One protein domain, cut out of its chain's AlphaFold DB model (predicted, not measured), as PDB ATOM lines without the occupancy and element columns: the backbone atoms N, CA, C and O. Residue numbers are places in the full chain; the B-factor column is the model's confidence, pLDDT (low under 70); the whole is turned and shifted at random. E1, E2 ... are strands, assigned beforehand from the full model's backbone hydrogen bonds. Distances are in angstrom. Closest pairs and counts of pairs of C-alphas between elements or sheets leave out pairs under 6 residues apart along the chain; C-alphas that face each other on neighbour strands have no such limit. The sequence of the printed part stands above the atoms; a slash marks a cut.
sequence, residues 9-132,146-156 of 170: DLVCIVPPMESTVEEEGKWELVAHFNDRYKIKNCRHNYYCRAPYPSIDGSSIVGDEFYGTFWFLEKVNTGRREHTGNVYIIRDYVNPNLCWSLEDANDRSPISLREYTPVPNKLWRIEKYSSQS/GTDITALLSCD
ATOM      1  N   ASP A   9     -14.752  25.790 -36.307       74.06
ATOM      2  CA  ASP A   9     -15.200  26.999 -35.613       74.06
ATOM      3  C   ASP A   9     -14.661  28.252 -36.311       74.06
ATOM      4  O   ASP A   9     -13.469  28.347 -36.618       74.06
ATOM      5  N   LEU A  10     -15.547  29.217 -36.578       69.56
ATOM      6  CA  LEU A  10     -15.127  30.514 -37.088       69.56
ATOM      7  C   LEU A  10     -14.781  31.416 -35.918       69.56
ATOM      8  O   LEU A  10     -15.591  31.653 -35.019       69.56
ATOM      9  N   VAL A  11     -13.566  31.935 -35.970       72.69
ATOM     10  CA  VAL A  11     -13.036  32.834 -34.960       72.69
ATOM     11  C   VAL A  11     -12.946  34.251 -35.506       72.69
ATOM     12  O   VAL A  11     -12.713  34.465 -36.698       72.69
ATOM     13  N   CYS A  12     -13.139  35.227 -34.628       68.38
ATOM     14  CA  CYS A  12     -12.808  36.608 -34.924       68.38
ATOM     15  C   CYS A  12     -11.293  36.760 -34.997       68.38
ATOM     16  O   CYS A  12     -10.574  36.230 -34.152       68.38
ATOM     17  N   ILE A  13     -10.821  37.498 -35.993       64.12
ATOM     18  CA  ILE A  13      -9.425  37.903 -36.082       64.12
ATOM     19  C   ILE A  13      -9.415  39.407 -35.932       64.12
ATOM     20  O   ILE A  13      -9.975  40.113 -36.772       64.12
ATOM     21  N   VAL A  14      -8.800  39.881 -34.853       58.78
ATOM     22  CA  VAL A  14      -8.627  41.313 -34.618       58.78
ATOM     23  C   VAL A  14      -7.334  41.725 -35.323       58.78
ATOM     24  O   VAL A  14      -6.252  41.332 -34.878       58.78
ATOM     25  N   PRO A  15      -7.397  42.462 -36.449       52.94
ATOM     26  CA  PRO A  15      -6.190  42.826 -37.173       52.94
ATOM     27  C   PRO A  15      -5.303  43.729 -36.296       52.94
ATOM     28  O   PRO A  15      -5.794  44.706 -35.728       52.94
ATOM     29  N   PRO A  16      -3.990  43.453 -36.190       58.22
ATOM     30  CA  PRO A  16      -3.059  44.371 -35.544       58.22
ATOM     31  C   PRO A  16      -3.103  45.744 -36.226       58.22
ATOM     32  O   PRO A  16      -3.072  45.805 -37.457       58.22
ATOM     33  N   MET A  17      -3.107  46.827 -35.432       52.09
ATOM     34  CA  MET A  17      -3.282  48.224 -35.882       52.09
ATOM     35  C   MET A  17      -2.390  48.657 -37.063       52.09
ATOM     36  O   MET A  17      -2.759  49.581 -37.781       52.09
ATOM     37  N   GLU A  18      -1.245  48.007 -37.289       53.00
ATOM     38  CA  GLU A  18      -0.266  48.393 -38.318       53.00
ATOM     39  C   GLU A  18       0.081  47.273 -39.318       53.00
ATOM     40  O   GLU A  18       1.030  47.396 -40.090       53.00
ATOM     41  N   SER A  19      -0.667  46.165 -39.331       53.75
ATOM     42  CA  SER A  19      -0.334  45.008 -40.173       53.75
ATOM     43  C   SER A  19      -1.206  44.886 -41.424       53.75
ATOM     44  O   SER A  19      -2.373  45.278 -41.452       53.75
ATOM     45  N   THR A  20      -0.634  44.305 -42.481       61.28
ATOM     46  CA  THR A  20      -1.392  43.860 -43.651       61.28
ATOM     47  C   THR A  20      -2.404  42.811 -43.211       61.28
ATOM     48  O   THR A  20      -2.001  41.778 -42.681       61.28
ATOM     49  N   VAL A  21      -3.696  43.052 -43.451       63.91
ATOM     50  CA  VAL A  21      -4.732  42.067 -43.122       63.91
ATOM     51  C   VAL A  21      -4.442  40.765 -43.857       63.91
ATOM     52  O   VAL A  21      -4.464  40.717 -45.094       63.91
ATOM     53  N   GLU A  22      -4.143  39.725 -43.080       74.50
ATOM     54  CA  GLU A  22      -3.918  38.383 -43.597       74.50
ATOM     55  C   GLU A  22      -5.167  37.879 -44.323       74.50
ATOM     56  O   GLU A  22      -6.288  38.327 -44.072       74.50
ATOM     57  N   GLU A  23      -4.998  36.917 -45.229       74.19
ATOM     58  CA  GLU A  23      -6.128  36.338 -45.963       74.19
ATOM     59  C   GLU A  23      -7.196  35.723 -45.043       74.19
ATOM     60  O   GLU A  23      -8.352  35.633 -45.446       74.19
ATOM     61  N   GLU A  24      -6.838  35.357 -43.805       75.81
ATOM     62  CA  GLU A  24      -7.778  34.867 -42.785       75.81
ATOM     63  C   GLU A  24      -8.824  35.917 -42.393       75.81
ATOM     64  O   GLU A  24      -9.970  35.567 -42.123       75.81
ATOM     65  N   GLY A  25      -8.455  37.201 -42.402       77.75
ATOM     66  CA  GLY A  25      -9.352  38.315 -42.087       77.75
ATOM     67  C   GLY A  25     -10.184  38.797 -43.278       77.75
ATOM     68  O   GLY A  25     -10.990  39.718 -43.127       77.75
ATOM     69  N   LYS A  26      -9.993  38.208 -44.468       85.19
ATOM     70  CA  LYS A  26     -10.716  38.575 -45.690       85.19
ATOM     71  C   LYS A  26     -11.919  37.666 -45.890       85.19
ATOM     72  O   LYS A  26     -11.818  36.439 -45.853       85.19
ATOM     73  N   TRP A  27     -13.049  38.295 -46.168       89.56
ATOM     74  CA  TRP A  27     -14.322  37.632 -46.384       89.56
ATOM     75  C   TRP A  27     -14.917  38.060 -47.717       89.56
ATOM     76  O   TRP A  27     -14.736  39.185 -48.169       89.56
ATOM     77  N   GLU A  28     -15.652  37.171 -48.357       90.44
ATOM     78  CA  GLU A  28     -16.406  37.436 -49.571       90.44
ATOM     79  C   GLU A  28     -17.895  37.465 -49.223       90.44
ATOM     80  O   GLU A  28     -18.431  36.526 -48.623       90.44
ATOM     81  N   LEU A  29     -18.558  38.565 -49.583       92.75
ATOM     82  CA  LEU A  29     -20.004  38.716 -49.475       92.75
ATOM     83  C   LEU A  29     -20.634  38.375 -50.822       92.75
ATOM     84  O   LEU A  29     -20.630  39.189 -51.745       92.75
ATOM     85  N   VAL A  30     -21.199  37.174 -50.916       92.31
ATOM     86  CA  VAL A  30     -21.879  36.690 -52.119       92.31
ATOM     87  C   VAL A  30     -23.356  37.047 -52.011       92.31
ATOM     88  O   VAL A  30     -24.101  36.456 -51.219       92.31
ATOM     89  N   ALA A  31     -23.777  38.043 -52.788       91.69
ATOM     90  CA  ALA A  31     -25.157  38.507 -52.801       91.69
ATOM     91  C   ALA A  31     -26.110  37.448 -53.381       91.69
ATOM     92  O   ALA A  31     -25.782  36.695 -54.298       91.69
ATOM     93  N   HIS A  32     -27.327  37.412 -52.851       91.62
ATOM     94  CA  HIS A  32     -28.407  36.538 -53.285       91.62
ATOM     95  C   HIS A  32     -29.744  37.302 -53.270       91.62
ATOM     96  O   HIS A  32     -29.843  38.422 -52.773       91.62
ATOM     97  N   PHE A  33     -30.807  36.701 -53.812       88.38
ATOM     98  CA  PHE A  33     -32.134  37.326 -53.878       88.38
ATOM     99  C   PHE A  33     -32.673  37.745 -52.500       88.38
ATOM    100  O   PHE A  33     -32.584  36.955 -51.556       88.38
ATOM    101  N   ASN A  34     -33.353  38.897 -52.446       91.19
ATOM    102  CA  ASN A  34     -34.014  39.488 -51.268       91.19
ATOM    103  C   ASN A  34     -33.051  39.943 -50.159       91.19
ATOM    104  O   ASN A  34     -33.268  39.603 -48.999       91.19
ATOM    105  N   ASP A  35     -31.984  40.664 -50.519       91.62
ATOM    106  CA  ASP A  35     -30.994  41.212 -49.572       91.62
ATOM    107  C   ASP A  35     -30.388  40.158 -48.632       91.62
ATOM    108  O   ASP A  35     -30.075  40.415 -47.468       91.62
ATOM    109  N   ARG A  36     -30.228  38.941 -49.160       94.75
ATOM    110  CA  ARG A  36     -29.590  37.824 -48.467       94.75
ATOM    111  C   ARG A  36     -28.177  37.658 -48.971       94.75
ATOM    112  O   ARG A  36     -27.927  37.759 -50.167       94.75
ATOM    113  N   TYR A  37     -27.283  37.313 -48.063       95.12
ATOM    114  CA  TYR A  37     -25.872  37.146 -48.367       95.12
ATOM    115  C   TYR A  37     -25.400  35.784 -47.887       95.12
ATOM    116  O   TYR A  37     -25.800  35.319 -46.821       95.12
ATOM    117  N   LYS A  38     -24.529  35.145 -48.663       95.25
ATOM    118  CA  LYS A  38     -23.611  34.146 -48.119       95.25
ATOM    119  C   LYS A  38     -22.306  34.852 -47.788       95.25
ATOM    120  O   LYS A  38     -21.839  35.681 -48.562       95.25
ATOM    121  N   ILE A  39     -21.738  34.517 -46.640       94.81
ATOM    122  CA  ILE A  39     -20.469  35.070 -46.175       94.81
ATOM    123  C   ILE A  39     -19.455  33.938 -46.231       94.81
ATOM    124  O   ILE A  39     -19.745  32.843 -45.747       94.81
ATOM    125  N   LYS A  40     -18.310  34.169 -46.869       92.38
ATOM    126  CA  LYS A  40     -17.301  33.138 -47.117       92.38
ATOM    127  C   LYS A  40     -15.922  33.627 -46.706       92.38
ATOM    128  O   LYS A  40     -15.539  34.728 -47.079       92.38
ATOM    129  N   ASN A  41     -15.170  32.831 -45.958       88.81
ATOM    130  CA  ASN A  41     -13.782  33.146 -45.643       88.81
ATOM    131  C   ASN A  41     -12.901  32.911 -46.879       88.81
ATOM    132  O   ASN A  41     -12.934  31.820 -47.457       88.81
ATOM    133  N   CYS A  42     -12.111  33.908 -47.282       85.94
ATOM    134  CA  CYS A  42     -11.307  33.824 -48.500       85.94
ATOM    135  C   CYS A  42     -10.170  32.798 -48.387       85.94
ATOM    136  O   CYS A  42      -9.942  32.064 -49.344       85.94
ATOM    137  N   ARG A  43      -9.488  32.701 -47.234       85.94
ATOM    138  CA  ARG A  43      -8.369  31.758 -47.060       85.94
ATOM    139  C   ARG A  43      -8.830  30.309 -47.013       85.94
ATOM    140  O   ARG A  43      -8.250  29.451 -47.669       85.94
ATOM    141  N   HIS A  44      -9.842  30.024 -46.198       83.75
ATOM    142  CA  HIS A  44     -10.294  28.649 -45.972       83.75
ATOM    143  C   HIS A  44     -11.291  28.168 -47.021       83.75
ATOM    144  O   HIS A  44     -11.589  26.980 -47.071       83.75
ATOM    145  N   ASN A  45     -11.807  29.074 -47.859       88.00
ATOM    146  CA  ASN A  45     -12.836  28.774 -48.849       88.00
ATOM    147  C   ASN A  45     -14.130  28.206 -48.217       88.00
ATOM    148  O   ASN A  45     -14.883  27.496 -48.877       88.00
ATOM    149  N   TYR A  46     -14.396  28.529 -46.945       91.00
ATOM    150  CA  TYR A  46     -15.549  28.047 -46.176       91.00
ATOM    151  C   TYR A  46     -16.632  29.109 -46.056       91.00
ATOM    152  O   TYR A  46     -16.344  30.281 -45.813       91.00
ATOM    153  N   TYR A  47     -17.888  28.691 -46.172       93.56
ATOM    154  CA  TYR A  47     -19.050  29.525 -45.910       93.56
ATOM    155  C   TYR A  47     -19.406  29.531 -44.426       93.56
ATOM    156  O   TYR A  47     -19.363  28.500 -43.760       93.56
ATOM    157  N   CYS A  48     -19.833  30.686 -43.924       94.88
ATOM    158  CA  CYS A  48     -20.411  30.809 -42.595       94.88
ATOM    159  C   CYS A  48     -21.745  30.064 -42.525       94.88
ATOM    160  O   CYS A  48     -22.662  30.315 -43.320       94.88
ATOM    161  N   ARG A  49     -21.867  29.196 -41.525       95.19
ATOM    162  CA  ARG A  49     -23.027  28.349 -41.291       95.19
ATOM    163  C   ARG A  49     -23.488  28.464 -39.842       95.19
ATOM    164  O   ARG A  49     -22.730  28.209 -38.908       95.19
ATOM    165  N   ALA A  50     -24.755  28.824 -39.671       95.19
ATOM    166  CA  ALA A  50     -25.470  28.639 -38.417       95.19
ATOM    167  C   ALA A  50     -25.818  27.150 -38.237       95.19
ATOM    168  O   ALA A  50     -26.174  26.490 -39.221       95.19
ATOM    169  N   PRO A  51     -25.771  26.605 -37.014       92.81
ATOM    170  CA  PRO A  51     -26.298  25.274 -36.758       92.81
ATOM    171  C   PRO A  51     -27.811  25.240 -36.998       92.81
ATOM    172  O   PRO A  51     -28.498  26.253 -36.880       92.81
ATOM    173  N   TYR A  52     -28.332  24.061 -37.343       88.38
ATOM    174  CA  TYR A  52     -29.764  23.848 -37.528       88.38
ATOM    175  C   TYR A  52     -30.299  22.890 -36.453       88.38
ATOM    176  O   TYR A  52     -29.827  21.752 -36.382       88.38
ATOM    177  N   PRO A  53     -31.300  23.295 -35.651       93.12
ATOM    178  CA  PRO A  53     -31.934  24.619 -35.638       93.12
ATOM    179  C   PRO A  53     -31.018  25.718 -35.064       93.12
ATOM    180  O   PRO A  53     -30.168  25.438 -34.219       93.12
ATOM    181  N   SER A  54     -31.236  26.969 -35.484       95.06
ATOM    182  CA  SER A  54     -30.527  28.136 -34.942       95.06
ATOM    183  C   SER A  54     -31.000  28.432 -33.518       95.06
ATOM    184  O   SER A  54     -32.167  28.778 -33.307       95.06
ATOM    185  N   ILE A  55     -30.097  28.318 -32.544       96.19
ATOM    186  CA  ILE A  55     -30.378  28.535 -31.116       96.19
ATOM    187  C   ILE A  55     -29.456  29.609 -30.527       96.19
ATOM    188  O   ILE A  55     -28.321  29.775 -30.982       96.19
ATOM    189  N   ASP A  56     -29.933  30.331 -29.510       97.00
ATOM    190  CA  ASP A  56     -29.105  31.294 -28.773       97.00
ATOM    191  C   ASP A  56     -27.903  30.592 -28.122       97.00
ATOM    192  O   ASP A  56     -28.022  29.500 -27.566       97.00
ATOM    193  N   GLY A  57     -26.735  31.221 -28.227       95.94
ATOM    194  CA  GLY A  57     -25.455  30.731 -27.729       95.94
ATOM    195  C   GLY A  57     -24.757  29.718 -28.624       95.94
ATOM    196  O   GLY A  57     -23.671  29.266 -28.278       95.94
ATOM    197  N   SER A  58     -25.339  29.356 -29.765       95.19
ATOM    198  CA  SER A  58     -24.687  28.416 -30.672       95.19
ATOM    199  C   SER A  58     -23.565  29.060 -31.484       95.19
ATOM    200  O   SER A  58     -23.706  30.177 -31.979       95.19
ATOM    201  N   SER A  59     -22.449  28.348 -31.632       94.25
ATOM    202  CA  SER A  59     -21.305  28.807 -32.423       94.25
ATOM    203  C   SER A  59     -21.604  28.776 -33.920       94.25
ATOM    204  O   SER A  59     -22.235  27.847 -34.430       94.25
ATOM    205  N   ILE A  60     -21.112  29.785 -34.630       94.38
ATOM    206  CA  ILE A  60     -21.122  29.857 -36.087       94.38
ATOM    207  C   ILE A  60     -19.870  29.148 -36.593       94.38
ATOM    208  O   ILE A  60     -18.753  29.436 -36.165       94.38
ATOM    209  N   VAL A  61     -20.063  28.220 -37.521       93.19
ATOM    210  CA  VAL A  61     -18.992  27.370 -38.048       93.19
ATOM    211  C   VAL A  61     -18.781  27.622 -39.537       93.19
ATOM    212  O   VAL A  61     -19.653  28.146 -40.229       93.19
ATOM    213  N   GLY A  62     -17.604  27.268 -40.032       91.19
ATOM    214  CA  GLY A  62     -17.242  27.259 -41.436       91.19
ATOM    215  C   GLY A  62     -17.553  25.896 -42.038       91.19
ATOM    216  O   GLY A  62     -17.217  24.866 -41.450       91.19
ATOM    217  N   ASP A  63     -18.180  25.897 -43.209       91.25
ATOM    218  CA  ASP A  63     -18.505  24.696 -43.976       91.25
ATOM    219  C   ASP A  63     -18.141  24.902 -45.455       91.25
ATOM    220  O   ASP A  63     -18.398  25.957 -46.038       91.25
ATOM    221  N   GLU A  64     -17.517  23.900 -46.071       87.44
ATOM    222  CA  GLU A  64     -17.046  23.957 -47.460       87.44
ATOM    223  C   GLU A  64     -18.200  24.019 -48.479       87.44
ATOM    224  O   GLU A  64     -18.088  24.673 -49.517       87.44
ATOM    225  N   PHE A  65     -19.330  23.372 -48.185       81.56
ATOM    226  CA  PHE A  65     -20.405  23.141 -49.155       81.56
ATOM    227  C   PHE A  65     -21.696  23.887 -48.807       81.56
ATOM    228  O   PHE A  65     -22.451  24.284 -49.703       81.56
ATOM    229  N   TYR A  66     -21.966  24.095 -47.519       83.44
ATOM    230  CA  TYR A  66     -23.247  24.591 -47.026       83.44
ATOM    231  C   TYR A  66     -23.101  25.921 -46.286       83.44
ATOM    232  O   TYR A  66     -22.733  25.971 -45.120       83.44
ATOM    233  N   GLY A  67     -23.482  27.013 -46.947       85.56
ATOM    234  CA  GLY A  67     -23.591  28.331 -46.317       85.56
ATOM    235  C   GLY A  67     -25.007  28.646 -45.844       85.56
ATOM    236  O   GLY A  67     -25.970  28.411 -46.582       85.56
ATOM    237  N   THR A  68     -25.120  29.245 -44.661       93.31
ATOM    238  CA  THR A  68     -26.357  29.891 -44.201       93.31
ATOM    239  C   THR A  68     -26.515  31.242 -44.900       93.31
ATOM    240  O   THR A  68     -25.529  31.896 -45.248       93.31
ATOM    241  N   PHE A  69     -27.759  31.649 -45.150       96.44
ATOM    242  CA  PHE A  69     -28.049  33.001 -45.618       96.44
ATOM    243  C   PHE A  69     -28.100  33.967 -44.437       96.44
ATOM    244  O   PHE A  69     -28.646  33.643 -43.387       96.44
ATOM    245  N   TRP A  70     -27.583  35.169 -44.644       97.38
ATOM    246  CA  TRP A  70     -27.506  36.214 -43.632       97.38
ATOM    247  C   TRP A  70     -28.175  37.485 -44.141       97.38
ATOM    248  O   TRP A  70     -28.090  37.801 -45.331       97.38
ATOM    249  N   PHE A  71     -28.814  38.227 -43.240       97.12
ATOM    250  CA  PHE A  71     -29.230  39.603 -43.499       97.12
ATOM    251  C   PHE A  71     -28.172  40.567 -42.965       97.12
ATOM    252  O   PHE A  71     -27.698  40.402 -41.840       97.12
ATOM    253  N   LEU A  72     -27.835  41.587 -43.756       95.50
ATOM    254  CA  LEU A  72     -26.942  42.672 -43.352       95.50
ATOM    255  C   LEU A  72     -27.769  43.937 -43.105       95.50
ATOM    256  O   LEU A  72     -28.107  44.668 -44.034       95.50
ATOM    257  N   GLU A  73     -28.110  44.195 -41.845       94.94
ATOM    258  CA  GLU A  73     -28.894  45.366 -41.450       94.94
ATOM    259  C   GLU A  73     -27.960  46.533 -41.128       94.94
ATOM    260  O   GLU A  73     -27.167  46.468 -40.190       94.94
ATOM    261  N   LYS A  74     -28.036  47.614 -41.908       91.88
ATOM    262  CA  LYS A  74     -27.175  48.784 -41.719       91.88
ATOM    263  C   LYS A  74     -27.591  49.582 -40.483       91.88
ATOM    264  O   LYS A  74     -28.733  50.023 -40.384       91.88
ATOM    265  N   VAL A  75     -26.637  49.858 -39.595       90.25
ATOM    266  CA  VAL A  75     -26.859  50.662 -38.388       90.25
ATOM    267  C   VAL A  75     -26.438  52.104 -38.637       90.25
ATOM    268  O   VAL A  75     -25.310  52.387 -39.041       90.25
ATOM    269  N   ASN A  76     -27.343  53.043 -38.363       85.62
ATOM    270  CA  ASN A  76     -27.006  54.460 -38.342       85.62
ATOM    271  C   ASN A  76     -26.567  54.855 -36.927       85.62
ATOM    272  O   ASN A  76     -27.396  55.073 -36.049       85.62
ATOM    273  N   THR A  77     -25.256  54.941 -36.704       76.19
ATOM    274  CA  THR A  77     -24.681  55.263 -35.388       76.19
ATOM    275  C   THR A  77     -24.779  56.750 -35.033       76.19
ATOM    276  O   THR A  77     -24.431  57.140 -33.921       76.19
ATOM    277  N   GLY A  78     -25.211  57.610 -35.966       73.69
ATOM    278  CA  GLY A  78     -25.304  59.062 -35.769       73.69
ATOM    279  C   GLY A  78     -23.956  59.777 -35.579       73.69
ATOM    280  O   GLY A  78     -23.927  61.002 -35.465       73.69
ATOM    281  N   ARG A  79     -22.829  59.049 -35.565       64.19
ATOM    282  CA  ARG A  79     -21.481  59.600 -35.372       64.19
ATOM    283  C   ARG A  79     -20.795  59.832 -36.706       64.19
ATOM    284  O   ARG A  79     -20.657  58.914 -37.509       64.19
ATOM    285  N   ARG A  80     -20.293  61.055 -36.912       58.94
ATOM    286  CA  ARG A  80     -19.536  61.430 -38.122       58.94
ATOM    287  C   ARG A  80     -18.272  60.591 -38.322       58.94
ATOM    288  O   ARG A  80     -17.896  60.333 -39.457       58.94
ATOM    289  N   GLU A  81     -17.656  60.148 -37.234       59.22
ATOM    290  CA  GLU A  81     -16.402  59.380 -37.233       59.22
ATOM    291  C   GLU A  81     -16.605  57.910 -37.637       59.22
ATOM    292  O   GLU A  81     -15.672  57.261 -38.085       59.22
ATOM    293  N   HIS A  82     -17.839  57.401 -37.536       54.28
ATOM    294  CA  HIS A  82     -18.206  56.020 -37.882       54.28
ATOM    295  C   HIS A  82     -19.084  56.004 -39.141       54.28
ATOM    296  O   HIS A  82     -20.000  55.191 -39.289       54.28
ATOM    297  N   THR A  83     -18.846  56.962 -40.041       52.81
ATOM    298  CA  THR A  83     -19.625  57.145 -41.262       52.81
ATOM    299  C   THR A  83     -19.384  55.995 -42.234       52.81
ATOM    300  O   THR A  83     -18.579  56.074 -43.150       52.81
ATOM    301  N   GLY A  84     -20.176  54.932 -42.095       62.00
ATOM    302  CA  GLY A  84     -20.785  54.354 -43.287       62.00
ATOM    303  C   GLY A  84     -20.985  52.855 -43.327       62.00
ATOM    304  O   GLY A  84     -21.817  52.440 -44.130       62.00
ATOM    305  N   ASN A  85     -20.321  52.059 -42.492       83.31
ATOM    306  CA  ASN A  85     -20.242  50.616 -42.738       83.31
ATOM    307  C   ASN A  85     -20.414  49.744 -41.485       83.31
ATOM    308  O   ASN A  85     -19.773  48.703 -41.381       83.31
ATOM    309  N   VAL A  86     -21.251  50.161 -40.533       89.75
ATOM    310  CA  VAL A  86     -21.606  49.337 -39.367       89.75
ATOM    311  C   VAL A  86     -22.909  48.591 -39.644       89.75
ATOM    312  O   VAL A  86     -23.884  49.185 -40.115       89.75
ATOM    313  N   TYR A  87     -22.922  47.296 -39.353       93.38
ATOM    314  CA  TYR A  87     -24.005  46.374 -39.659       93.38
ATOM    315  C   TYR A  87     -24.309  45.450 -38.481       93.38
ATOM    316  O   TYR A  87     -23.444  45.149 -37.661       93.38
ATOM    317  N   ILE A  88     -25.540  44.952 -38.447       95.50
ATOM    318  CA  ILE A  88     -25.926  43.759 -37.696       95.50
ATOM    319  C   ILE A  88     -26.027  42.621 -38.709       95.50
ATOM    320  O   ILE A  88     -26.690  42.763 -39.740       95.50
ATOM    321  N   ILE A  89     -25.383  41.493 -38.417       97.12
ATOM    322  CA  ILE A  89     -25.429  40.294 -39.260       97.12
ATOM    323  C   ILE A  89     -26.420  39.318 -38.624       97.12
ATOM    324  O   ILE A  89     -26.122  38.718 -37.590       97.12
ATOM    325  N   ARG A  90     -27.624  39.197 -39.195       97.81
ATOM    326  CA  ARG A  90     -28.715  38.369 -38.646       97.81
ATOM    327  C   ARG A  90     -28.837  37.040 -39.365       97.81
ATOM    328  O   ARG A  90     -28.676  36.981 -40.586       97.81
ATOM    329  N   ASP A  91     -29.186  36.003 -38.613       97.12
ATOM    330  CA  ASP A  91     -29.550  34.715 -39.195       97.12
ATOM    331  C   ASP A  91     -30.842  34.847 -40.019       97.12
ATOM    332  O   ASP A  91     -31.822  35.459 -39.592       97.12
ATOM    333  N   TYR A  92     -30.847  34.266 -41.219       95.62
ATOM    334  CA  TYR A  92     -32.030  34.232 -42.073       95.62
ATOM    335  C   TYR A  92     -33.147  33.368 -41.481       95.62
ATOM    336  O   TYR A  92     -34.323  33.700 -41.636       95.62
ATOM    337  N   VAL A  93     -32.793  32.252 -40.830       95.25
ATOM    338  CA  VAL A  93     -33.775  31.289 -40.310       95.25
ATOM    339  C   VAL A  93     -34.433  31.819 -39.038       95.25
ATOM    340  O   VAL A  93     -35.649  31.709 -38.890       95.25
ATOM    341  N   ASN A  94     -33.652  32.431 -38.145       96.56
ATOM    342  CA  ASN A  94     -34.134  33.085 -36.935       96.56
ATOM    343  C   ASN A  94     -33.634  34.544 -36.849       96.56
ATOM    344  O   ASN A  94     -32.606  34.802 -36.221       96.56
ATOM    345  N   PRO A  95     -34.378  35.522 -37.409       95.50
ATOM    346  CA  PRO A  95     -33.959  36.930 -37.464       95.50
ATOM    347  C   PRO A  95     -33.763  37.622 -36.105       95.50
ATOM    348  O   PRO A  95     -33.198  38.720 -36.044       95.50
ATOM    349  N   ASN A  96     -34.224  37.006 -35.011       96.62
ATOM    350  CA  ASN A  96     -33.977  37.505 -33.657       96.62
ATOM    351  C   ASN A  96     -32.527  37.266 -33.210       96.62
ATOM    352  O   ASN A  96     -32.041  37.986 -32.336       96.62
ATOM    353  N   LEU A  97     -31.839  36.296 -33.821       97.88
ATOM    354  CA  LEU A  97     -30.442  35.977 -33.554       97.88
ATOM    355  C   LEU A  97     -29.514  36.709 -34.528       97.88
ATOM    356  O   LEU A  97     -29.801  36.871 -35.718       97.88
ATOM    357  N   CYS A  98     -28.370  37.139 -34.015       97.81
ATOM    358  CA  CYS A  98     -27.333  37.828 -34.767       97.81
ATOM    359  C   CYS A  98     -25.943  37.364 -34.342       97.81
ATOM    360  O   CYS A  98     -25.777  36.741 -33.292       97.81
ATOM    361  N   TRP A  99     -24.951  37.677 -35.168       97.00
ATOM    362  CA  TRP A  99     -23.552  37.442 -34.846       97.00
ATOM    363  C   TRP A  99     -23.144  38.258 -33.623       97.00
ATOM    364  O   TRP A  99     -23.329  39.476 -33.587       97.00
ATOM    365  N   SER A 100     -22.543  37.583 -32.654       95.44
ATOM    366  CA  SER A 100     -22.054  38.159 -31.411       95.44
ATOM    367  C   SER A 100     -20.696  37.572 -31.071       95.44
ATOM    368  O   SER A 100     -20.479  36.367 -31.212       95.44
ATOM    369  N   LEU A 101     -19.819  38.413 -30.541       92.19
ATOM    370  CA  LEU A 101     -18.632  37.957 -29.828       92.19
ATOM    371  C   LEU A 101     -18.929  37.878 -28.334       92.19
ATOM    372  O   LEU A 101     -19.634  38.736 -27.797       92.19
ATOM    373  N   GLU A 102     -18.443  36.839 -27.661       85.94
ATOM    374  CA  GLU A 102     -18.577  36.742 -26.200       85.94
ATOM    375  C   GLU A 102     -17.639  37.720 -25.489       85.94
ATOM    376  O   GLU A 102     -18.018  38.328 -24.487       85.94
ATOM    377  N   ASP A 103     -16.455  37.933 -26.057       82.19
ATOM    378  CA  ASP A 103     -15.469  38.905 -25.611       82.19
ATOM    379  C   ASP A 103     -14.781  39.572 -26.821       82.19
ATOM    380  O   ASP A 103     -14.987  39.174 -27.966       82.19
ATOM    381  N   ALA A 104     -13.991  40.617 -26.578       74.56
ATOM    382  CA  ALA A 104     -13.238  41.323 -27.621       74.56
ATOM    383  C   ALA A 104     -11.826  40.737 -27.832       74.56
ATOM    384  O   ALA A 104     -10.924  41.441 -28.286       74.56
ATOM    385  N   ASN A 105     -11.593  39.481 -27.439       78.12
ATOM    386  CA  ASN A 105     -10.279  38.870 -27.584       78.12
ATOM    387  C   ASN A 105     -10.060  38.359 -29.012       78.12
ATOM    388  O   ASN A 105     -10.986  37.985 -29.735       78.12
ATOM    389  N   ASP A 106      -8.789  38.320 -29.410       74.75
ATOM    390  CA  ASP A 106      -8.399  37.665 -30.651       74.75
ATOM    391  C   ASP A 106      -8.728  36.167 -30.582       74.75
ATOM    392  O   ASP A 106      -8.544  35.519 -29.548       74.75
ATOM    393  N   ARG A 107      -9.186  35.621 -31.709       78.81
ATOM    394  CA  ARG A 107      -9.627  34.231 -31.881       78.81
ATOM    395  C   ARG A 107     -10.893  33.838 -31.123       78.81
ATOM    396  O   ARG A 107     -11.195  32.646 -31.026       78.81
ATOM    397  N   SER A 108     -11.657  34.802 -30.631       83.94
ATOM    398  CA  SER A 108     -12.919  34.496 -29.969       83.94
ATOM    399  C   SER A 108     -13.954  33.973 -30.958       83.94
ATOM    400  O   SER A 108     -14.093  34.521 -32.058       83.94
ATOM    401  N   PRO A 109     -14.670  32.890 -30.611       88.38
ATOM    402  CA  PRO A 109     -15.633  32.284 -31.511       88.38
ATOM    403  C   PRO A 109     -16.800  33.237 -31.763       88.38
ATOM    404  O   PRO A 109     -17.276  33.936 -30.863       88.38
ATOM    405  N   ILE A 110     -17.293  33.238 -32.999       93.25
ATOM    406  CA  ILE A 110     -18.509  33.968 -33.347       93.25
ATOM    407  C   ILE A 110     -19.702  33.093 -32.969       93.25
ATOM    408  O   ILE A 110     -19.807  31.950 -33.407       93.25
ATOM    409  N   SER A 111     -20.621  33.627 -32.169       95.94
ATOM    410  CA  SER A 111     -21.830  32.924 -31.735       95.94
ATOM    411  C   SER A 111     -23.096  33.632 -32.207       95.94
ATOM    412  O   SER A 111     -23.091  34.824 -32.521       95.94
ATOM    413  N   LEU A 112     -24.200  32.895 -32.263       97.50
ATOM    414  CA  LEU A 112     -25.534  33.447 -32.431       97.50
ATOM    415  C   LEU A 112     -26.076  33.883 -31.079       97.50
ATOM    416  O   LEU A 112     -26.201  33.064 -30.173       97.50
ATOM    417  N   ARG A 113     -26.448  35.155 -30.953       97.69
ATOM    418  CA  ARG A 113     -27.123  35.678 -29.762       97.69
ATOM    419  C   ARG A 113     -28.330  36.526 -30.124       97.69
ATOM    420  O   ARG A 113     -28.330  37.180 -31.168       97.69
ATOM    421  N   GLU A 114     -29.329  36.570 -29.247       97.56
ATOM    422  CA  GLU A 114     -30.444  37.517 -29.364       97.56
ATOM    423  C   GLU A 114     -29.923  38.945 -29.513       97.56
ATOM    424  O   GLU A 114     -29.026  39.361 -28.781       97.56
ATOM    425  N   TYR A 115     -30.457  39.719 -30.455       94.44
ATOM    426  CA  TYR A 115     -29.961  41.075 -30.665       94.44
ATOM    427  C   TYR A 115     -30.243  41.982 -29.459       94.44
ATOM    428  O   TYR A 115     -31.386  42.198 -29.061       94.44
ATOM    429  N   THR A 116     -29.178  42.589 -28.942       92.75
ATOM    430  CA  THR A 116     -29.236  43.730 -28.027       92.75
ATOM    431  C   THR A 116     -28.340  44.835 -28.596       92.75
ATOM    432  O   THR A 116     -27.376  44.518 -29.293       92.75
ATOM    433  N   PRO A 117     -28.631  46.126 -28.353       87.06
ATOM    434  CA  PRO A 117     -27.880  47.242 -28.932       87.06
ATOM    435  C   PRO A 117     -26.550  47.468 -28.190       87.06
ATOM    436  O   PRO A 117     -26.336  48.498 -27.555       87.06
ATOM    437  N   VAL A 118     -25.679  46.464 -28.230       88.88
ATOM    438  CA  VAL A 118     -24.369  46.431 -27.572       88.88
ATOM    439  C   VAL A 118     -23.251  46.298 -28.613       88.88
ATOM    440  O   VAL A 118     -23.481  45.704 -29.670       88.88
ATOM    441  N   PRO A 119     -22.042  46.826 -28.345       88.38
ATOM    442  CA  PRO A 119     -20.966  46.877 -29.340       88.38
ATOM    443  C   PRO A 119     -20.520  45.525 -29.902       88.38
ATOM    444  O   PRO A 119     -20.274  45.422 -31.096       88.38
ATOM    445  N   ASN A 120     -20.509  44.461 -29.093       90.56
ATOM    446  CA  ASN A 120     -20.076  43.114 -29.501       90.56
ATOM    447  C   ASN A 120     -21.015  42.405 -30.499       90.56
ATOM    448  O   ASN A 120     -20.803  41.237 -30.825       90.56
ATOM    449  N   LYS A 121     -22.070  43.092 -30.954       93.44
ATOM    450  CA  LYS A 121     -23.020  42.652 -31.989       93.44
ATOM    451  C   LYS A 121     -23.025  43.580 -33.206       93.44
ATOM    452  O   LYS A 121     -23.848  43.418 -34.109       93.44
ATOM    453  N   LEU A 122     -22.138  44.575 -33.214       91.44
ATOM    454  CA  LEU A 122     -21.975  45.540 -34.289       91.44
ATOM    455  C   LEU A 122     -20.714  45.208 -35.080       91.44
ATOM    456  O   LEU A 122     -19.619  45.093 -34.535       91.44
ATOM    457  N   TRP A 123     -20.889  45.080 -36.388       91.00
ATOM    458  CA  TRP A 123     -19.853  44.623 -37.298       91.00
ATOM    459  C   TRP A 123     -19.535  45.711 -38.305       91.00
ATOM    460  O   TRP A 123     -20.410  46.177 -39.036       91.00
ATOM    461  N   ARG A 124     -18.271  46.108 -38.365       88.19
ATOM    462  CA  ARG A 124     -17.755  46.986 -39.404       88.19
ATOM    463  C   ARG A 124     -17.385  46.145 -40.623       88.19
ATOM    464  O   ARG A 124     -16.615  45.195 -40.506       88.19
ATOM    465  N   ILE A 125     -17.947  46.498 -41.777       88.62
ATOM    466  CA  ILE A 125     -17.747  45.792 -43.049       88.62
ATOM    467  C   ILE A 125     -17.065  46.723 -44.046       88.62
ATOM    468  O   ILE A 125     -17.706  47.580 -44.652       88.62
ATOM    469  N   GLU A 126     -15.763  46.565 -44.253       85.94
ATOM    470  CA  GLU A 126     -15.008  47.460 -45.138       85.94
ATOM    471  C   GLU A 126     -14.662  46.797 -46.456       85.94
ATOM    472  O   GLU A 126     -14.167  45.676 -46.463       85.94
ATOM    473  N   LYS A 127     -14.866  47.491 -47.580       82.94
ATOM    474  CA  LYS A 127     -14.411  46.985 -48.878       82.94
ATOM    475  C   LYS A 127     -12.891  46.886 -48.882       82.94
ATOM    476  O   LYS A 127     -12.206  47.891 -48.703       82.94
ATOM    477  N   TYR A 128     -12.376  45.700 -49.170       73.50
ATOM    478  CA  TYR A 128     -10.954  45.507 -49.390       73.50
ATOM    479  C   TYR A 128     -10.640  45.794 -50.861       73.50
ATOM    480  O   TYR A 128     -10.985  45.003 -51.738       73.50
ATOM    481  N   SER A 129     -10.007  46.935 -51.162       66.00
ATOM    482  CA  SER A 129      -9.455  47.141 -52.502       66.00
ATOM    483  C   SER A 129      -8.141  46.381 -52.590       66.00
ATOM    484  O   SER A 129      -7.133  46.814 -52.026       66.00
ATOM    485  N   SER A 130      -8.131  45.262 -53.307       57.97
ATOM    486  CA  SER A 130      -6.883  44.671 -53.770       57.97
ATOM    487  C   SER A 130      -6.199  45.710 -54.656       57.97
ATOM    488  O   SER A 130      -6.553  45.862 -55.823       57.97
ATOM    489  N   GLN A 131      -5.238  46.462 -54.119       49.81
ATOM    490  CA  GLN A 131      -4.247  47.142 -54.948       49.81
ATOM    491  C   GLN A 131      -3.334  46.062 -55.538       49.81
ATOM    492  O   GLN A 131      -2.163  45.948 -55.193       49.81
ATOM    493  N   SER A 132      -3.891  45.207 -56.392       45.88
ATOM    494  CA  SER A 132      -3.085  44.409 -57.295       45.88
ATOM    495  C   SER A 132      -2.462  45.397 -58.284       45.88
ATOM    496  O   SER A 132      -3.196  46.240 -58.813       45.88
ATOM    497  N   GLY A 146     -21.265  39.903 -61.593       44.47
ATOM    498  CA  GLY A 146     -21.940  39.955 -60.300       44.47
ATOM    499  C   GLY A 146     -21.021  40.699 -59.333       44.47
ATOM    500  O   GLY A 146     -19.809  40.489 -59.348       44.47
ATOM    501  N   THR A 147     -21.553  41.654 -58.577       46.81
ATOM    502  CA  THR A 147     -20.761  42.461 -57.641       46.81
ATOM    503  C   THR A 147     -20.408  41.639 -56.408       46.81
ATOM    504  O   THR A 147     -21.005  41.832 -55.349       46.81
ATOM    505  N   ASP A 148     -19.456  40.725 -56.548       50.06
ATOM    506  CA  ASP A 148     -18.814  40.082 -55.408       50.06
ATOM    507  C   ASP A 148     -17.959  41.136 -54.698       50.06
ATOM    508  O   ASP A 148     -17.156  41.849 -55.310       50.06
ATOM    509  N   ILE A 149     -18.201  41.311 -53.399       62.28
ATOM    510  CA  ILE A 149     -17.490  42.291 -52.579       62.28
ATOM    511  C   ILE A 149     -16.586  41.526 -51.625       62.28
ATOM    512  O   ILE A 149     -17.066  40.844 -50.718       62.28
ATOM    513  N   THR A 150     -15.274  41.686 -51.791       58.69
ATOM    514  CA  THR A 150     -14.316  41.327 -50.746       58.69
ATOM    515  C   THR A 150     -14.400  42.365 -49.632       58.69
ATOM    516  O   THR A 150     -14.252  43.568 -49.871       58.69
ATOM    517  N   ALA A 151     -14.655  41.900 -48.418       62.72
ATOM    518  CA  ALA A 151     -14.841  42.707 -47.234       62.72
ATOM    519  C   ALA A 151     -13.943  42.256 -46.076       62.72
ATOM    520  O   ALA A 151     -13.605  41.081 -45.936       62.72
ATOM    521  N   LEU A 152     -13.591  43.209 -45.222       63.00
ATOM    522  CA  LEU A 152     -13.052  42.960 -43.894       63.00
ATOM    523  C   LEU A 152     -14.203  43.009 -42.899       63.00
ATOM    524  O   LEU A 152     -14.939  43.996 -42.878       63.00
ATOM    525  N   LEU A 153     -14.354  41.952 -42.105       60.62
ATOM    526  CA  LEU A 153     -15.309  41.901 -41.003       60.62
ATOM    527  C   LEU A 153     -14.538  42.130 -39.708       60.62
ATOM    528  O   LEU A 153     -13.729  41.294 -39.320       60.62
ATOM    529  N   SER A 154     -14.795  43.257 -39.051       63.84
ATOM    530  CA  SER A 154     -14.246  43.566 -37.729       63.84
ATOM    531  C   SER A 154     -15.390  43.846 -36.767       63.84
ATOM    532  O   SER A 154     -16.356  44.514 -37.141       63.84
ATOM    533  N   CYS A 155     -15.283  43.375 -35.526       51.88
ATOM    534  CA  CYS A 155     -16.131  43.894 -34.458       51.88
ATOM    535  C   CYS A 155     -15.702  45.334 -34.158       51.88
ATOM    536  O   CYS A 155     -14.516  45.657 -34.253       51.88
ATOM    537  N   ASP A 156     -16.662  46.211 -33.875       49.16
ATOM    538  CA  ASP A 156     -16.345  47.580 -33.478       49.16
ATOM    539  C   ASP A 156     -15.859  47.566 -32.022       49.16
ATOM    540  O   ASP A 156     -16.630  47.275 -31.100       49.16
TER     541      ASP A 156
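Overview. This is residues 9 to 132 and 146 to 156 of the 170 residues of an uncharacterized protein of Fibroporia radiculosa (UniProt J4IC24). With little regular structure, this is a small closed barrel of six antiparallel strands, ringed E1, E2, E5, E6, E9, E10; hairpins E3-E4 and E7-E8 pack on it through E3 and E7. Of 135 printed residues under half, 52, lie in ten strands, with no named helix: all strand. It is compact, radius of gyration of the C-alphas 14.0 A, spanning 40 by 35 by 31 A.

Arrangement. Start at E1, residues 26 to 32, a hairpin with E2, residues 36 to 41: N 28 and O 40 are 2.8 A apart. On E1's other side find E10, residues 149 to 155, antiparallel, N 27 and O 151 at 2.9 A.

Along the chain. Find C-alpha 26 at (-10.716, 38.575, -45.690); E1 runs 19.4 A. Then come E3, 47 to 49, E4, 61 to 63, E5, 70 to 74, E6, 86 to 91, E7, 97 to 101, E8, 110 to 114, and E9, 123 to 127. E10 ends at (-16.131, 43.894, -34.458).

Size, cuts and confidence. Across the cut, C-alphas 132 and 146 are 19.6 A apart. Links E3 to E4 and E5 to E6 are long. In this model 32 printed residues have pLDDT under 70, among them residues 146 to 156.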